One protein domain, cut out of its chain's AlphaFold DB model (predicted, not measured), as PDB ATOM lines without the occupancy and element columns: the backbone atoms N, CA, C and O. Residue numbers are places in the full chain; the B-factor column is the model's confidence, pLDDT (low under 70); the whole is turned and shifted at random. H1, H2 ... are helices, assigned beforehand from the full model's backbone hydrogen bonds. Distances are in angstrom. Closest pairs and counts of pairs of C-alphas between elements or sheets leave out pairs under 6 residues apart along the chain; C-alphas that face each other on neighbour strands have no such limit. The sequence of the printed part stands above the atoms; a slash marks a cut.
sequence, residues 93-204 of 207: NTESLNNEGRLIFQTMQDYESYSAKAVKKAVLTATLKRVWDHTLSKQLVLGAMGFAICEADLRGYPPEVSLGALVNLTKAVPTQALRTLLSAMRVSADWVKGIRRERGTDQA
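What this domain is: This is residues 93 to 204 of the 207 residues of an uncharacterized protein of Chara braunii (UniProt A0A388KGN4). Four helices, H2 to H5, make an up-and-down bundle, each running against the one before it, with H3 and H4 between H2 and the long H5. Residues 194 to 204, of which 194 to 202 belong to H5, stick out past the body, and the short H1 packs on H3 alone. The printed part has 112 residues with five named helices, in the order H1 H2 H3 H4 H5, and no named strand: the class is all helix. It is compact, with a radius of gyration of the C-alphas of 14.6 A, yet elongated, spanning 50 by 32 by 29 A.

How they stand to each other: Start at H1, residues 94 to 100, and look across to H3, residues 141 to 154, the hub, which touches four other helices. H1 and H3 touch at a steep tilt of 59 degrees, the closest C-alphas being those of Thr 94 and Phe 147, 6.2 A apart. Next comes H2, residues 117 to 133, which is apart from H1. H2 and H3 form a helical hairpin at a shallow tilt of 18 degrees, with the C-alphas of Leu 128 and Met 145 closest at 6.1 A. H2 also touches H4, residues 159 to 172, at a steep tilt of 44 degrees, the same way; the closest C-alphas, of Thr 125 and Ala 165, are 4.9 A apart. H3 and H4 form a hairpin at 26 degrees and touch through residues 149 to 153 and 159 to 163 alone, closest at the C-alphas of Ile 149 and Ser 162, 5.8 A. H4 and H5, residues 176 to 202, form a third hairpin at 12 degrees; H5 touches H4 with residues 178 to 189 alone, closest at the C-alphas of Thr 170 and Leu 178, 5.8 A. H5 touches H3 with residues 177 to 185 alone, and is apart from H1 and H2. Every O i to N i+4 pair is within hydrogen-bond range in H1, H2, H3 and H5; in H4 it is 9 of 10.

Where its parts are: Find C-alpha 94 at (-43.626, 17.874, 3.307), where H1 begins; it is 10.0 A long. H2 is 24.2 A, H3 20.2 A and H4 19.3 A from first to last C-alpha. From C-alpha 176 at (-20.465, 15.579, 1.711), H5 runs 40.0 A to C-alpha 202 at (-45.366, -5.944, -21.058).

The domain as a whole: The two C-alphas farthest apart, of Leu 136 and Ala 204, are 51.2 A apart. The printed part has no cut. Look for the long link at residues 101 to 116, from H1 to H2. Confidence is under 70 at residues 200 to 204.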
ATOM      1  N   ASN A  93     -46.049  20.734   1.287       92.81
ATOM      2  CA  ASN A  93     -46.268  19.343   0.902       92.81
ATOM      3  C   ASN A  93     -45.391  18.354   1.677       92.81
ATOM      4  O   ASN A  93     -45.436  17.172   1.373       92.81
ATOM      5  N   THR A  94     -44.565  18.789   2.634       91.12
ATOM      6  CA  THR A  94     -43.626  17.874   3.307       91.12
ATOM      7  C   THR A  94     -44.361  16.743   4.020       91.12
ATOM      8  O   THR A  94     -44.047  15.579   3.791       91.12
ATOM      9  N   GLU A  95     -45.388  17.061   4.807       90.94
ATOM     10  CA  GLU A  95     -46.180  16.052   5.514       90.94
ATOM     11  C   GLU A  95     -46.956  15.143   4.549       90.94
ATOM     12  O   GLU A  95     -46.895  13.920   4.662       90.94
ATOM     13  N   SER A  96     -47.625  15.714   3.540       93.44
ATOM     14  CA  SER A  96     -48.407  14.929   2.577       93.44
ATOM     15  C   SER A  96     -47.534  14.028   1.702       93.44
ATOM     16  O   SER A  96     -47.920  12.908   1.377       93.44
ATOM     17  N   LEU A  97     -46.332  14.483   1.338       92.81
ATOM     18  CA  LEU A  97     -45.359  13.666   0.621       92.81
ATOM     19  C   LEU A  97     -44.801  12.554   1.504       92.81
ATOM     20  O   LEU A  97     -44.647  11.437   1.020       92.81
ATOM     21  N   ASN A  98     -44.511  12.850   2.770       91.44
ATOM     22  CA  ASN A  98     -43.979  11.870   3.708       91.44
ATOM     23  C   ASN A  98     -44.992  10.760   4.021       91.44
ATOM     24  O   ASN A  98     -44.635   9.586   4.017       91.44
ATOM     25  N   ASN A  99     -46.247  11.132   4.272       92.69
ATOM     26  CA  ASN A  99     -47.261  10.207   4.776       92.69
ATOM     27  C   ASN A  99     -48.038   9.514   3.650       92.69
ATOM     28  O   ASN A  99     -48.375   8.339   3.757       92.69
ATOM     29  N   GLU A 100     -48.335  10.239   2.570       92.19
ATOM     30  CA  GLU A 100     -49.272   9.791   1.531       92.19
ATOM     31  C   GLU A 100     -48.628   9.712   0.140       92.19
ATOM     32  O   GLU A 100     -49.252   9.229  -0.804       92.19
ATOM     33  N   GLY A 101     -47.400  10.216  -0.024       88.94
ATOM     34  CA  GLY A 101     -46.710  10.240  -1.314       88.94
ATOM     35  C   GLY A 101     -47.392  11.113  -2.374       88.94
ATOM     36  O   GLY A 101     -47.146  10.916  -3.564       88.94
ATOM     37  N   ARG A 102     -48.251  12.068  -1.979       91.94
ATOM     38  CA  ARG A 102     -48.997  12.930  -2.913       91.94
ATOM     39  C   ARG A 102     -48.865  14.420  -2.614       91.94
ATOM     40  O   ARG A 102     -48.568  14.848  -1.497       91.94
ATOM     41  N   LEU A 103     -49.130  15.220  -3.646       93.50
ATOM     42  CA  LEU A 103     -49.177  16.676  -3.566       93.50
ATOM     43  C   LEU A 103     -50.588  17.140  -3.209       93.50
ATOM     44  O   LEU A 103     -51.542  16.801  -3.905       93.50
ATOM     45  N   ILE A 104     -50.700  17.952  -2.160       94.94
ATOM     46  CA  ILE A 104     -51.956  18.611  -1.769       94.94
ATOM     47  C   ILE A 104     -51.940  20.072  -2.226       94.94
ATOM     48  O   ILE A 104     -52.939  20.603  -2.708       94.94
ATOM     49  N   PHE A 105     -50.782  20.723  -2.128       93.31
ATOM     50  CA  PHE A 105     -50.620  22.141  -2.410       93.31
ATOM     51  C   PHE A 105     -49.892  22.385  -3.727       93.31
ATOM     52  O   PHE A 105     -48.907  21.723  -4.061       93.31
ATOM     53  N   GLN A 106     -50.335  23.405  -4.460       90.69
ATOM     54  CA  GLN A 106     -49.695  23.864  -5.691       90.69
ATOM     55  C   GLN A 106     -48.594  24.900  -5.428       90.69
ATOM     56  O   GLN A 106     -48.779  26.085  -5.682       90.69
ATOM     57  N   THR A 107     -47.451  24.469  -4.872       88.75
ATOM     58  CA  THR A 107     -46.373  25.399  -4.467       88.75
ATOM     59  C   THR A 107     -45.426  25.800  -5.601       88.75
ATOM     60  O   THR A 107     -44.748  26.823  -5.514       88.75
ATOM     61  N   MET A 108     -45.404  25.031  -6.691       90.94
ATOM     62  CA  MET A 108     -44.643  25.329  -7.903       90.94
ATOM     63  C   MET A 108     -45.461  24.959  -9.145       90.94
ATOM     64  O   MET A 108     -46.360  24.127  -9.081       90.94
ATOM     65  N   GLN A 109     -45.170  25.588 -10.283       94.44
ATOM     66  CA  GLN A 109     -45.886  25.309 -11.528       94.44
ATOM     67  C   GLN A 109     -45.475  23.971 -12.136       94.44
ATOM     68  O   GLN A 109     -44.291  23.630 -12.135       94.44
ATOM     69  N   ASP A 110     -46.430  23.279 -12.755       95.75
ATOM     70  CA  ASP A 110     -46.180  22.019 -13.455       95.75
ATOM     71  C   ASP A 110     -45.270  22.219 -14.662       95.75
ATOM     72  O   ASP A 110     -45.306  23.272 -15.317       95.75
ATOM     73  N   TYR A 111     -44.455  21.214 -14.989       96.12
ATOM     74  CA  TYR A 111     -43.453  21.363 -16.040       96.12
ATOM     75  C   TYR A 111     -44.092  21.665 -17.397       96.12
ATOM     76  O   TYR A 111     -43.574  22.516 -18.123       96.12
ATOM     77  N   GLU A 112     -45.255  21.085 -17.704       95.00
ATOM     78  CA  GLU A 112     -46.001  21.281 -18.961       95.00
ATOM     79  C   GLU A 112     -46.902  22.524 -19.016       95.00
ATOM     80  O   GLU A 112     -47.469  22.823 -20.059       95.00
ATOM     81  N   SER A 113     -46.990  23.314 -17.942       95.00
ATOM     82  CA  SER A 113     -47.748  24.577 -17.974       95.00
ATOM     83  C   SER A 113     -47.130  25.652 -18.899       95.00
ATOM     84  O   SER A 113     -45.988  25.527 -19.346       95.00
ATOM     85  N   TYR A 114     -47.857  26.747 -19.142       93.94
ATOM     86  CA  TYR A 114     -47.522  27.783 -20.135       93.94
ATOM     87  C   TYR A 114     -46.158  28.479 -19.947       93.94
ATOM     88  O   TYR A 114     -45.516  28.853 -20.926       93.94
ATOM     89  N   SER A 115     -45.686  28.662 -18.708       94.25
ATOM     90  CA  SER A 115     -44.442  29.404 -18.460       94.25
ATOM     91  C   SER A 115     -43.223  28.737 -19.100       94.25
ATOM     92  O   SER A 115     -43.100  27.509 -19.132       94.25
ATOM     93  N   ALA A 116     -42.260  29.556 -19.528       96.56
ATOM     94  CA  ALA A 116     -41.026  29.076 -20.133       96.56
ATOM     95  C   ALA A 116     -40.299  28.069 -19.224       96.56
ATOM     96  O   ALA A 116     -40.093  28.306 -18.030       96.56
ATOM     97  N   LYS A 117     -39.837  26.953 -19.804       95.75
ATOM     98  CA  LYS A 117     -39.150  25.887 -19.054       95.75
ATOM     99  C   LYS A 117     -37.917  26.423 -18.311       95.75
ATOM    100  O   LYS A 117     -37.653  25.996 -17.195       95.75
ATOM    101  N   ALA A 118     -37.197  27.394 -18.881       95.81
ATOM    102  CA  ALA A 118     -36.056  28.041 -18.229       95.81
ATOM    103  C   ALA A 118     -36.432  28.724 -16.899       95.81
ATOM    104  O   ALA A 118     -35.709  28.577 -15.916       95.81
ATOM    105  N   VAL A 119     -37.592  29.388 -16.840       95.69
ATOM    106  CA  VAL A 119     -38.097  30.026 -15.612       95.69
ATOM    107  C   VAL A 119     -38.388  28.969 -14.551       95.69
ATOM    108  O   VAL A 119     -37.960  29.106 -13.411       95.69
ATOM    109  N   LYS A 120     -39.021  27.859 -14.933       95.75
ATOM    110  CA  LYS A 120     -39.305  26.734 -14.028       95.75
ATOM    111  C   LYS A 120     -38.034  26.104 -13.451       95.75
ATOM    112  O   LYS A 120     -37.953  25.868 -12.246       95.75
ATOM    113  N   LYS A 121     -37.007  25.901 -14.288       95.69
ATOM    114  CA  LYS A 121     -35.673  25.445 -13.849       95.69
ATOM    115  C   LYS A 121     -35.048  26.415 -12.841       95.69
ATOM    116  O   LYS A 121     -34.500  25.986 -11.823       95.69
ATOM    117  N   ALA A 122     -35.139  27.716 -13.119       95.31
ATOM    118  CA  ALA A 122     -34.611  28.758 -12.248       95.31
ATOM    119  C   ALA A 122     -35.346  28.802 -10.901       95.31
ATOM    120  O   ALA A 122     -34.693  28.879  -9.866       95.31
ATOM    121  N   VAL A 123     -36.678  28.670 -10.898       95.06
ATOM    122  CA  VAL A 123     -37.490  28.613  -9.672       95.06
ATOM    123  C   VAL A 123     -37.094  27.421  -8.808       95.06
ATOM    124  O   VAL A 123     -36.833  27.610  -7.624       95.06
ATOM    125  N   LEU A 124     -36.971  26.218  -9.380       96.44
ATOM    126  CA  LEU A 124     -36.541  25.042  -8.619       96.44
ATOM    127  C   LEU A 124     -35.141  25.238  -8.017       96.44
ATOM    128  O   LEU A 124     -34.931  24.995  -6.830       96.44
ATOM    129  N   THR A 125     -34.200  25.752  -8.814       96.31
ATOM    130  CA  THR A 125     -32.835  26.054  -8.351       96.31
ATOM    131  C   THR A 125     -32.844  27.078  -7.213       96.31
ATOM    132  O   THR A 125     -32.183  26.881  -6.192       96.31
ATOM    133  N   ALA A 126     -33.621  28.152  -7.357       95.19
ATOM    134  CA  ALA A 126     -33.767  29.184  -6.339       95.19
ATOM    135  C   ALA A 126     -34.422  28.642  -5.062       95.19
ATOM    136  O   ALA A 126     -34.017  29.025  -3.969       95.19
ATOM    137  N   THR A 127     -35.392  27.732  -5.175       95.00
ATOM    138  CA  THR A 127     -36.025  27.077  -4.024       95.00
ATOM    139  C   THR A 127     -35.026  26.226  -3.248       95.00
ATOM    140  O   THR A 127     -34.907  26.413  -2.040       95.00
ATOM    141  N   LEU A 128     -34.251  25.365  -3.919       95.75
ATOM    142  CA  LEU A 128     -33.218  24.562  -3.251       95.75
ATOM    143  C   LEU A 128     -32.162  25.445  -2.581       95.75
ATOM    144  O   LEU A 128     -31.792  25.203  -1.434       95.75
ATOM    145  N   LYS A 129     -31.715  26.499  -3.276       95.62
ATOM    146  CA  LYS A 129     -30.770  27.469  -2.719       95.62
ATOM    147  C   LYS A 129     -31.347  28.174  -1.492       95.62
ATOM    148  O   LYS A 129     -30.661  28.271  -0.485       95.62
ATOM    149  N   ARG A 130     -32.600  28.629  -1.547       94.31
ATOM    150  CA  ARG A 130     -33.272  29.304  -0.427       94.31
ATOM    151  C   ARG A 130     -33.376  28.391   0.787       94.31
ATOM    152  O   ARG A 130     -33.030  28.803   1.884       94.31
ATOM    153  N   VAL A 131     -33.823  27.154   0.582       93.75
ATOM    154  CA  VAL A 131     -33.923  26.142   1.640       93.75
ATOM    155  C   VAL A 131     -32.547  25.906   2.274       93.75
ATOM    156  O   VAL A 131     -32.411  25.965   3.494       93.75
ATOM    157  N   TRP A 132     -31.511  25.746   1.449       95.31
ATOM    158  CA  TRP A 132     -30.138  25.593   1.916       95.31
ATOM    159  C   TRP A 132     -29.613  26.815   2.669       95.31
ATOM    160  O   TRP A 132     -28.970  26.656   3.700       95.31
ATOM    161  N   ASP A 133     -29.861  28.029   2.190       94.31
ATOM    162  CA  ASP A 133     -29.318  29.250   2.788       94.31
ATOM    163  C   ASP A 133     -30.061  29.622   4.086       94.31
ATOM    164  O   ASP A 133     -29.440  30.140   5.010       94.31
ATOM    165  N   HIS A 134     -31.353  29.294   4.202       91.75
ATOM    166  CA  HIS A 134     -32.197  29.679   5.340       91.75
ATOM    167  C   HIS A 134     -32.218  28.676   6.503       91.75
ATOM    168  O   HIS A 134     -32.935  28.898   7.468       91.75
ATOM    169  N   THR A 135     -31.463  27.577   6.455       92.69
ATOM    170  CA  THR A 135     -31.363  26.641   7.591       92.69
ATOM    171  C   THR A 135     -30.194  26.979   8.522       92.69
ATOM    172  O   THR A 135     -29.105  27.348   8.059       92.69
ATOM    173  N   LEU A 136     -30.385  26.730   9.822       91.06
ATOM    174  CA  LEU A 136     -29.303  26.712  10.815       91.06
ATOM    175  C   LEU A 136     -28.538  25.377  10.828       91.06
ATOM    176  O   LEU A 136     -27.412  25.324  11.315       91.06
ATOM    177  N   SER A 137     -29.113  24.304  10.272       91.00
ATOM    178  CA  SER A 137     -28.476  22.984  10.178       91.00
ATOM    179  C   SER A 137     -28.500  22.452   8.747       91.00
ATOM    180  O   SER A 137     -29.551  22.127   8.185       91.00
ATOM    181  N   LYS A 138     -27.312  22.339   8.145       91.69
ATOM    182  CA  LYS A 138     -27.144  21.864   6.761       91.69
ATOM    183  C   LYS A 138     -27.420  20.366   6.609       91.69
ATOM    184  O   LYS A 138     -27.691  19.901   5.510       91.69
ATOM    185  N   GLN A 139     -27.353  19.612   7.699       91.44
ATOM    186  CA  GLN A 139     -27.650  18.186   7.730       91.44
ATOM    187  C   GLN A 139     -29.161  17.951   7.789       91.44
ATOM    188  O   GLN A 139     -29.681  17.136   7.032       91.44
ATOM    189  N   LEU A 140     -29.875  18.704   8.632       91.38
ATOM    190  CA  LEU A 140     -31.324  18.539   8.803       91.38
ATOM    191  C   LEU A 140     -32.114  18.984   7.565       91.38
ATOM    192  O   LEU A 140     -33.159  18.422   7.254       91.38
ATOM    193  N   VAL A 141     -31.581  19.934   6.792       94.12
ATOM    194  CA  VAL A 141     -32.265  20.458   5.601       94.12
ATOM    195  C   VAL A 141     -32.309  19.491   4.414       94.12
ATOM    196  O   VAL A 141     -33.073  19.699   3.471       94.12
ATOM    197  N   LEU A 142     -31.511  18.418   4.435       94.38
ATOM    198  CA  LEU A 142     -31.443  17.471   3.318       94.38
ATOM    199  C   LEU A 142     -32.800  16.820   3.027       94.38
ATOM    200  O   LEU A 142     -33.128  16.615   1.860       94.38
ATOM    201  N   GLY A 143     -33.602  16.552   4.064       92.50
ATOM    202  CA  GLY A 143     -34.955  16.013   3.911       92.50
ATOM    203  C   GLY A 143     -35.871  16.971   3.145       92.50
ATOM    204  O   GLY A 143     -36.461  16.589   2.139       92.50
ATOM    205  N   ALA A 144     -35.909  18.245   3.547       93.62
ATOM    206  CA  ALA A 144     -36.698  19.278   2.870       93.62
ATOM    207  C   ALA A 144     -36.273  19.472   1.404       93.62
ATOM    208  O   ALA A 144     -37.111  19.631   0.516       93.62
ATOM    209  N   MET A 145     -34.966  19.411   1.128       95.19
ATOM    210  CA  MET A 145     -34.455  19.437  -0.242       95.19
ATOM    211  C   MET A 145     -34.895  18.210  -1.041       95.19
ATOM    212  O   MET A 145     -35.282  18.352  -2.199       95.19
ATOM    213  N   GLY A 146     -34.865  17.025  -0.431       94.44
ATOM    214  CA  GLY A 146     -35.371  15.804  -1.047       94.44
ATOM    215  C   GLY A 146     -36.849  15.911  -1.408       94.44
ATOM    216  O   GLY A 146     -37.208  15.650  -2.551       94.44
ATOM    217  N   PHE A 147     -37.689  16.407  -0.497       94.19
ATOM    218  CA  PHE A 147     -39.106  16.641  -0.785       94.19
ATOM    219  C   PHE A 147     -39.333  17.655  -1.907       94.19
ATOM    220  O   PHE A 147     -40.236  17.462  -2.715       94.19
ATOM    221  N   ALA A 148     -38.503  18.696  -2.021       94.88
ATOM    222  CA  ALA A 148     -38.585  19.635  -3.139       94.88
ATOM    223  C   ALA A 148     -38.252  18.977  -4.495       94.88
ATOM    224  O   ALA A 148     -38.861  19.325  -5.507       94.88
ATOM    225  N   ILE A 149     -37.318  18.018  -4.523       95.31
ATOM    226  CA  ILE A 149     -37.036  17.208  -5.720       95.31
ATOM    227  C   ILE A 149     -38.216  16.287  -6.035       95.31
ATOM    228  O   ILE A 149     -38.697  16.302  -7.166       95.31
ATOM    229  N   CYS A 150     -38.742  15.566  -5.040       93.31
ATOM    230  CA  CYS A 150     -39.909  14.701  -5.215       93.31
ATOM    231  C   CYS A 150     -41.133  15.482  -5.720       93.31
ATOM    232  O   CYS A 150     -41.841  15.014  -6.609       93.31
ATOM    233  N   GLU A 151     -41.374  16.689  -5.200       95.00
ATOM    234  CA  GLU A 151     -42.451  17.551  -5.691       95.00
ATOM    235  C   GLU A 151     -42.235  17.947  -7.157       95.00
ATOM    236  O   GLU A 151     -43.180  17.891  -7.944       95.00
ATOM    237  N   ALA A 152     -41.010  18.311  -7.547       95.12
ATOM    238  CA  ALA A 152     -40.703  18.620  -8.940       95.12
ATOM    239  C   ALA A 152     -40.967  17.410  -9.853       95.12
ATOM    240  O   ALA A 152     -41.612  17.554 -10.895       95.12
ATOM    241  N   ASP A 153     -40.534  16.217  -9.448       92.88
ATOM    242  CA  ASP A 153     -40.725  14.988 -10.220       92.88
ATOM    243  C   ASP A 153     -42.218  14.644 -10.382       92.88
ATOM    244  O   ASP A 153     -42.673  14.355 -11.492       92.88
ATOM    245  N   LEU A 154     -43.013  14.759  -9.310       92.88
ATOM    246  CA  LEU A 154     -44.469  14.552  -9.348       92.88
ATOM    247  C   LEU A 154     -45.197  15.575 -10.231       92.88
ATOM    248  O   LEU A 154     -46.258  15.280 -10.776       92.88
ATOM    249  N   ARG A 155     -44.610  16.755 -10.431       94.00
ATOM    250  CA  ARG A 155     -45.100  17.787 -11.357       94.00
ATOM    251  C   ARG A 155     -44.594  17.642 -12.789       94.00
ATOM    252  O   ARG A 155     -44.732  18.565 -13.601       94.00
ATOM    253  N   GLY A 156     -43.976  16.506 -13.097       94.12
ATOM    254  CA  GLY A 156     -43.500  16.171 -14.431       94.12
ATOM    255  C   GLY A 156     -42.191  16.854 -14.816       94.12
ATOM    256  O   GLY A 156     -41.884  16.929 -16.005       94.12
ATOM    257  N   TYR A 157     -41.415  17.372 -13.857       95.94
ATOM    258  CA  TYR A 157     -40.071  17.848 -14.173       95.94
ATOM    259  C   TYR A 157     -39.211  16.636 -14.541       95.94
ATOM    260  O   TYR A 157     -39.197  15.646 -13.810       95.94
ATOM    261  N   PRO A 158     -38.487  16.681 -15.668       94.12
ATOM    262  CA  PRO A 158     -37.613  15.582 -16.034       94.12
ATOM    263  C   PRO A 158     -36.419  15.516 -15.059       94.12
ATOM    264  O   PRO A 158     -35.958  16.572 -14.606       94.12
ATOM    265  N   PRO A 159     -35.866  14.322 -14.767       93.62
ATOM    266  CA  PRO A 159     -34.753  14.163 -13.825       93.62
ATOM    267  C   PRO A 159     -33.531  15.023 -14.159       93.62
ATOM    268  O   PRO A 159     -32.827  15.505 -13.277       93.62
ATOM    269  N   GLU A 160     -33.289  15.278 -15.444       93.88
ATOM    270  CA  GLU A 160     -32.193  16.122 -15.925       93.88
ATOM    271  C   GLU A 160     -32.352  17.582 -15.467       93.88
ATOM    272  O   GLU A 160     -31.375  18.326 -15.364       93.88
ATOM    273  N   VAL A 161     -33.584  17.996 -15.164       94.94
ATOM    274  CA  VAL A 161     -33.903  19.294 -14.576       94.94
ATOM    275  C   VAL A 161     -33.883  19.238 -13.056       94.94
ATOM    276  O   VAL A 161     -33.190  20.058 -12.452       94.94
ATOM    277  N   SER A 162     -34.628  18.316 -12.440       94.94
ATOM    278  CA  SER A 162     -34.763  18.274 -10.980       94.94
ATOM    279  C   SER A 162     -33.429  17.953 -10.309       94.94
ATOM    280  O   SER A 162     -32.911  18.755  -9.526       94.94
ATOM    281  N   LEU A 163     -32.770  16.872 -10.729       96.25
ATOM    282  CA  LEU A 163     -31.419  16.540 -10.275       96.25
ATOM    283  C   LEU A 163     -30.383  17.542 -10.788       96.25
ATOM    284  O   LEU A 163     -29.383  17.778 -10.112       96.25
ATOM    285  N   GLY A 164     -30.612  18.165 -11.948       96.25
ATOM    286  CA  GLY A 164     -29.754  19.232 -12.469       96.25
ATOM    287  C   GLY A 164     -29.653  20.426 -11.513       96.25
ATOM    288  O   GLY A 164     -28.553  20.929 -11.266       96.25
ATOM    289  N   ALA A 165     -30.771  20.836 -10.908       96.75
ATOM    290  CA  ALA A 165     -30.793  21.888  -9.894       96.75
ATOM    291  C   ALA A 165     -29.972  21.500  -8.651       96.75
ATOM    292  O   ALA A 165     -29.160  22.295  -8.171       96.75
ATOM    293  N   LEU A 166     -30.114  20.256  -8.178       96.62
ATOM    294  CA  LEU A 166     -29.333  19.737  -7.052       96.62
ATOM    295  C   LEU A 166     -27.835  19.637  -7.382       96.62
ATOM    296  O   LEU A 166     -27.003  20.031  -6.573       96.62
ATOM    297  N   VAL A 167     -27.473  19.178  -8.586       97.19
ATOM    298  CA  VAL A 167     -26.081  19.141  -9.067       97.19
ATOM    299  C   VAL A 167     -25.460  20.533  -9.040       97.19
ATOM    300  O   VAL A 167     -24.330  20.687  -8.578       97.19
ATOM    301  N   ASN A 168     -26.179  21.544  -9.529       96.38
ATOM    302  CA  ASN A 168     -25.681  22.916  -9.553       96.38
ATOM    303  C   ASN A 168     -25.442  23.454  -8.139       96.38
ATOM    304  O   ASN A 168     -24.407  24.071  -7.891       96.38
ATOM    305  N   LEU A 169     -26.342  23.159  -7.200       96.25
ATOM    306  CA  LEU A 169     -26.152  23.534  -5.803       96.25
ATOM    307  C   LEU A 169     -24.952  22.811  -5.173       96.25
ATOM    308  O   LEU A 169     -24.123  23.458  -4.544       96.25
ATOM    309  N   THR A 170     -24.793  21.505  -5.406       96.31
ATOM    310  CA  THR A 170     -23.641  20.728  -4.914       96.31
ATOM    311  C   THR A 170     -22.311  21.224  -5.490       96.31
ATOM    312  O   THR A 170     -21.290  21.166  -4.808       96.31
ATOM    313  N   LYS A 171     -22.296  21.730  -6.731       96.31
ATOM    314  CA  LYS A 171     -21.110  22.379  -7.318       96.31
ATOM    315  C   LYS A 171     -20.794  23.711  -6.638       96.31
ATOM    316  O   LYS A 171     -19.628  23.992  -6.389       96.31
ATOM    317  N   ALA A 172     -21.819  24.511  -6.349       95.19
ATOM    318  CA  ALA A 172     -21.657  25.809  -5.700       95.19
ATOM    319  C   ALA A 172     -21.261  25.683  -4.218       95.19
ATOM    320  O   ALA A 172     -20.495  26.501  -3.718       95.19
ATOM    321  N   VAL A 173     -21.768  24.661  -3.520       93.69
ATOM    322  CA  VAL A 173     -21.507  24.412  -2.097       93.69
ATOM    323  C   VAL A 173     -21.124  22.939  -1.900       93.69
ATOM    324  O   VAL A 173     -21.970  22.108  -1.559       93.69
ATOM    325  N   PRO A 174     -19.851  22.570  -2.132       89.50
ATOM    326  CA  PRO A 174     -19.428  21.176  -2.141       89.50
ATOM    327  C   PRO A 174     -19.346  20.608  -0.721       89.50
ATOM    328  O   PRO A 174     -18.296  20.622  -0.086       89.50
ATOM    329  N   THR A 175     -20.454  20.051  -0.234       94.44
ATOM    330  CA  THR A 175     -20.515  19.337   1.049       94.44
ATOM    331  C   THR A 175     -20.747  17.848   0.839       94.44
ATOM    332  O   THR A 175     -21.411  17.435  -0.116       94.44
ATOM    333  N   GLN A 176     -20.228  17.023   1.752       94.00
ATOM    334  CA  GLN A 176     -20.465  15.579   1.711       94.00
ATOM    335  C   GLN A 176     -21.962  15.255   1.811       94.00
ATOM    336  O   GLN A 176     -22.458  14.416   1.071       94.00
ATOM    337  N   ALA A 177     -22.689  15.990   2.653       93.00
ATOM    338  CA  ALA A 177     -24.135  15.901   2.815       93.00
ATOM    339  C   ALA A 177     -24.900  16.014   1.480       93.00
ATOM    340  O   ALA A 177     -25.677  15.127   1.127       93.00
ATOM    341  N   LEU A 178     -24.625  17.061   0.694       95.50
ATOM    342  CA  LEU A 178     -25.270  17.267  -0.606       95.50
ATOM    343  C   LEU A 178     -24.859  16.222  -1.647       95.50
ATOM    344  O   LEU A 178     -25.680  15.816  -2.470       95.50
ATOM    345  N   ARG A 179     -23.608  15.745  -1.607       95.44
ATOM    346  CA  ARG A 179     -23.149  14.653  -2.482       95.44
ATOM    347  C   ARG A 179     -23.863  13.341  -2.168       95.44
ATOM    348  O   ARG A 179     -24.273  12.648  -3.099       95.44
ATOM    349  N   THR A 180     -24.042  13.022  -0.888       95.00
ATOM    350  CA  THR A 180     -24.796  11.844  -0.446       95.00
ATOM    351  C   THR A 180     -26.251  11.944  -0.895       95.00
ATOM    352  O   THR A 180     -26.745  11.015  -1.530       95.00
ATOM    353  N   LEU A 181     -26.909  13.087  -0.661       95.62
ATOM    354  CA  LEU A 181     -28.286  13.315  -1.107       95.62
ATOM    355  C   LEU A 181     -28.419  13.163  -2.628       95.62
ATOM    356  O   LEU A 181     -29.288  12.440  -3.106       95.62
ATOM    357  N   LEU A 182     -27.529  13.795  -3.396       96.44
ATOM    358  CA  LEU A 182     -27.521  13.688  -4.855       96.44
ATOM    359  C   LEU A 182     -27.340  12.239  -5.326       96.44
ATOM    360  O   LEU A 182     -27.989  11.822  -6.282       96.44
ATOM    361  N   SER A 183     -26.464  11.481  -4.669       95.38
ATOM    362  CA  SER A 183     -26.227  10.075  -5.005       95.38
ATOM    363  C   SER A 183     -27.472   9.230  -4.736       95.38
ATOM    364  O   SER A 183     -27.893   8.484  -5.616       95.38
ATOM    365  N   ALA A 184     -28.114   9.414  -3.580       94.31
ATOM    366  CA  ALA A 184     -29.359   8.727  -3.236       94.31
ATOM    367  C   ALA A 184     -30.487   9.039  -4.239       94.31
ATOM    368  O   ALA A 184     -31.158   8.131  -4.727       94.31
ATOM    369  N   MET A 185     -30.648  10.312  -4.613       94.69
ATOM    370  CA  MET A 185     -31.684  10.740  -5.559       94.69
ATOM    371  C   MET A 185     -31.450  10.208  -6.979       94.69
ATOM    372  O   MET A 185     -32.402   9.846  -7.665       94.69
ATOM    373  N   ARG A 186     -30.189  10.097  -7.421       94.56
ATOM    374  CA  ARG A 186     -29.853   9.473  -8.712       94.56
ATOM    375  C   ARG A 186     -30.239   7.998  -8.755       94.56
ATOM    376  O   ARG A 186     -30.902   7.584  -9.697       94.56
ATOM    377  N   VAL A 187     -29.880   7.243  -7.716       91.88
ATOM    378  CA  VAL A 187     -30.232   5.818  -7.606       91.88
ATOM    379  C   VAL A 187     -31.749   5.633  -7.654       91.88
ATOM    380  O   VAL A 187     -32.243   4.774  -8.381       91.88
ATOM    381  N   SER A 188     -32.496   6.476  -6.935       88.06
ATOM    382  CA  SER A 188     -33.961   6.446  -6.959       88.06
ATOM    383  C   SER A 188     -34.527   6.729  -8.358       88.06
ATOM    384  O   SER A 188     -35.374   5.978  -8.845       88.06
ATOM    385  N   ALA A 189     -34.018   7.750  -9.054       87.62
ATOM    386  CA  ALA A 189     -34.471   8.090 -10.403       87.62
ATOM    387  C   ALA A 189     -34.191   6.972 -11.425       87.62
ATOM    388  O   ALA A 189     -35.041   6.681 -12.272       87.62
ATOM    389  N   ASP A 190     -33.026   6.326 -11.340       87.69
ATOM    390  CA  ASP A 190     -32.658   5.210 -12.217       87.69
ATOM    391  C   ASP A 190     -33.527   3.974 -11.954       87.69
ATOM    392  O   ASP A 190     -33.989   3.330 -12.899       87.69
ATOM    393  N   TRP A 191     -33.840   3.694 -10.687       83.31
ATOM    394  CA  TRP A 191     -34.758   2.620 -10.305       83.31
ATOM    395  C   TRP A 191     -36.168   2.835 -10.875       83.31
ATOM    396  O   TRP A 191     -36.737   1.934 -11.495       83.31
ATOM    397  N   VAL A 192     -36.707   4.056 -10.776       79.50
ATOM    398  CA  VAL A 192     -38.015   4.404 -11.363       79.50
ATOM    399  C   VAL A 192     -38.001   4.278 -12.891       79.50
ATOM    400  O   VAL A 192     -38.979   3.807 -13.482       79.50
ATOM    401  N   LYS A 193     -36.901   4.665 -13.553       79.69
ATOM    402  CA  LYS A 193     -36.725   4.465 -15.003       79.69
ATOM    403  C   LYS A 193     -36.725   2.975 -15.370       79.69
ATOM    404  O   LYS A 193     -37.332   2.622 -16.380       79.69
ATOM    405  N   GLY A 194     -36.095   2.120 -14.560       77.81
ATOM    406  CA  GLY A 194     -36.099   0.663 -14.725       77.81
ATOM    407  C   GLY A 194     -37.509   0.071 -14.688       77.81
ATOM    408  O   GLY A 194     -37.939  -0.541 -15.662       77.81
ATOM    409  N   ILE A 195     -38.281   0.377 -13.640       76.38
ATOM    410  CA  ILE A 195     -39.663  -0.117 -13.483       76.38
ATOM    411  C   ILE A 195     -40.560   0.305 -14.651       76.38
ATOM    412  O   ILE A 195     -41.387  -0.470 -15.130       76.38
ATOM    413  N   ARG A 196     -40.425   1.551 -15.122       73.25
ATOM    414  CA  ARG A 196     -41.216   2.035 -16.264       73.25
ATOM    415  C   ARG A 196     -40.871   1.303 -17.559       73.25
ATOM    416  O   ARG A 196     -41.760   1.124 -18.384       73.25
ATOM    417  N   ARG A 197     -39.611   0.896 -17.744       74.94
ATOM    418  CA  ARG A 197     -39.202   0.093 -18.903       74.94
ATOM    419  C   ARG A 197     -39.812  -1.299 -18.841       74.94
ATOM    420  O   ARG A 197     -40.436  -1.679 -19.818       74.94
ATOM    421  N   GLU A 198     -39.723  -1.974 -17.696       72.88
ATOM    422  CA  GLU A 198     -40.298  -3.315 -17.488       72.88
ATOM    423  C   GLU A 198     -41.816  -3.334 -17.738       72.88
ATOM    424  O   GLU A 198     -42.311  -4.139 -18.520       72.88
ATOM    425  N   ARG A 199     -42.557  -2.363 -17.183       71.06
ATOM    426  CA  ARG A 199     -44.013  -2.256 -17.406       71.06
ATOM    427  C   ARG A 199     -44.395  -1.801 -18.817       71.06
ATOM    428  O   ARG A 199     -45.496  -2.082 -19.275       71.06
ATOM    429  N   GLY A 200     -43.518  -1.053 -19.488       58.28
ATOM    430  CA  GLY A 200     -43.715  -0.620 -20.872       58.28
ATOM    431  C   GLY A 200     -43.461  -1.737 -21.886       58.28
ATOM    432  O   GLY A 200     -44.075  -1.732 -22.950       58.28
ATOM    433  N   THR A 201     -42.600  -2.704 -21.556       53.97
ATOM    434  CA  THR A 201     -42.370  -3.900 -22.377       53.97
ATOM    435  C   THR A 201     -43.525  -4.897 -22.314       53.97
ATOM    436  O   THR A 201     -43.845  -5.474 -23.347       53.97
ATOM    437  N   ASP A 202     -44.227  -5.016 -21.182       50.41
ATOM    438  CA  ASP A 202     -45.366  -5.944 -21.058       50.41
ATOM    439  C   ASP A 202     -46.588  -5.536 -21.906       50.41
ATOM    440  O   ASP A 202     -47.373  -6.388 -22.314       50.41
ATOM    441  N   GLN A 203     -46.746  -4.249 -22.237       46.19
ATOM    442  CA  GLN A 203     -47.844  -3.767 -23.094       46.19
ATOM    443  C   GLN A 203     -47.549  -3.846 -24.602       46.19
ATOM    444  O   GLN A 203     -48.440  -3.583 -25.411       46.19
ATOM    445  N   ALA A 204     -46.319  -4.186 -25.002       47.84
ATOM    446  CA  ALA A 204     -45.920  -4.258 -26.410       47.84
ATOM    447  C   ALA A 204     -46.026  -5.674 -27.013       47.84
ATOM    448  O   ALA A 204     -45.854  -5.824 -28.220       47.84
TER     449      ALA A 204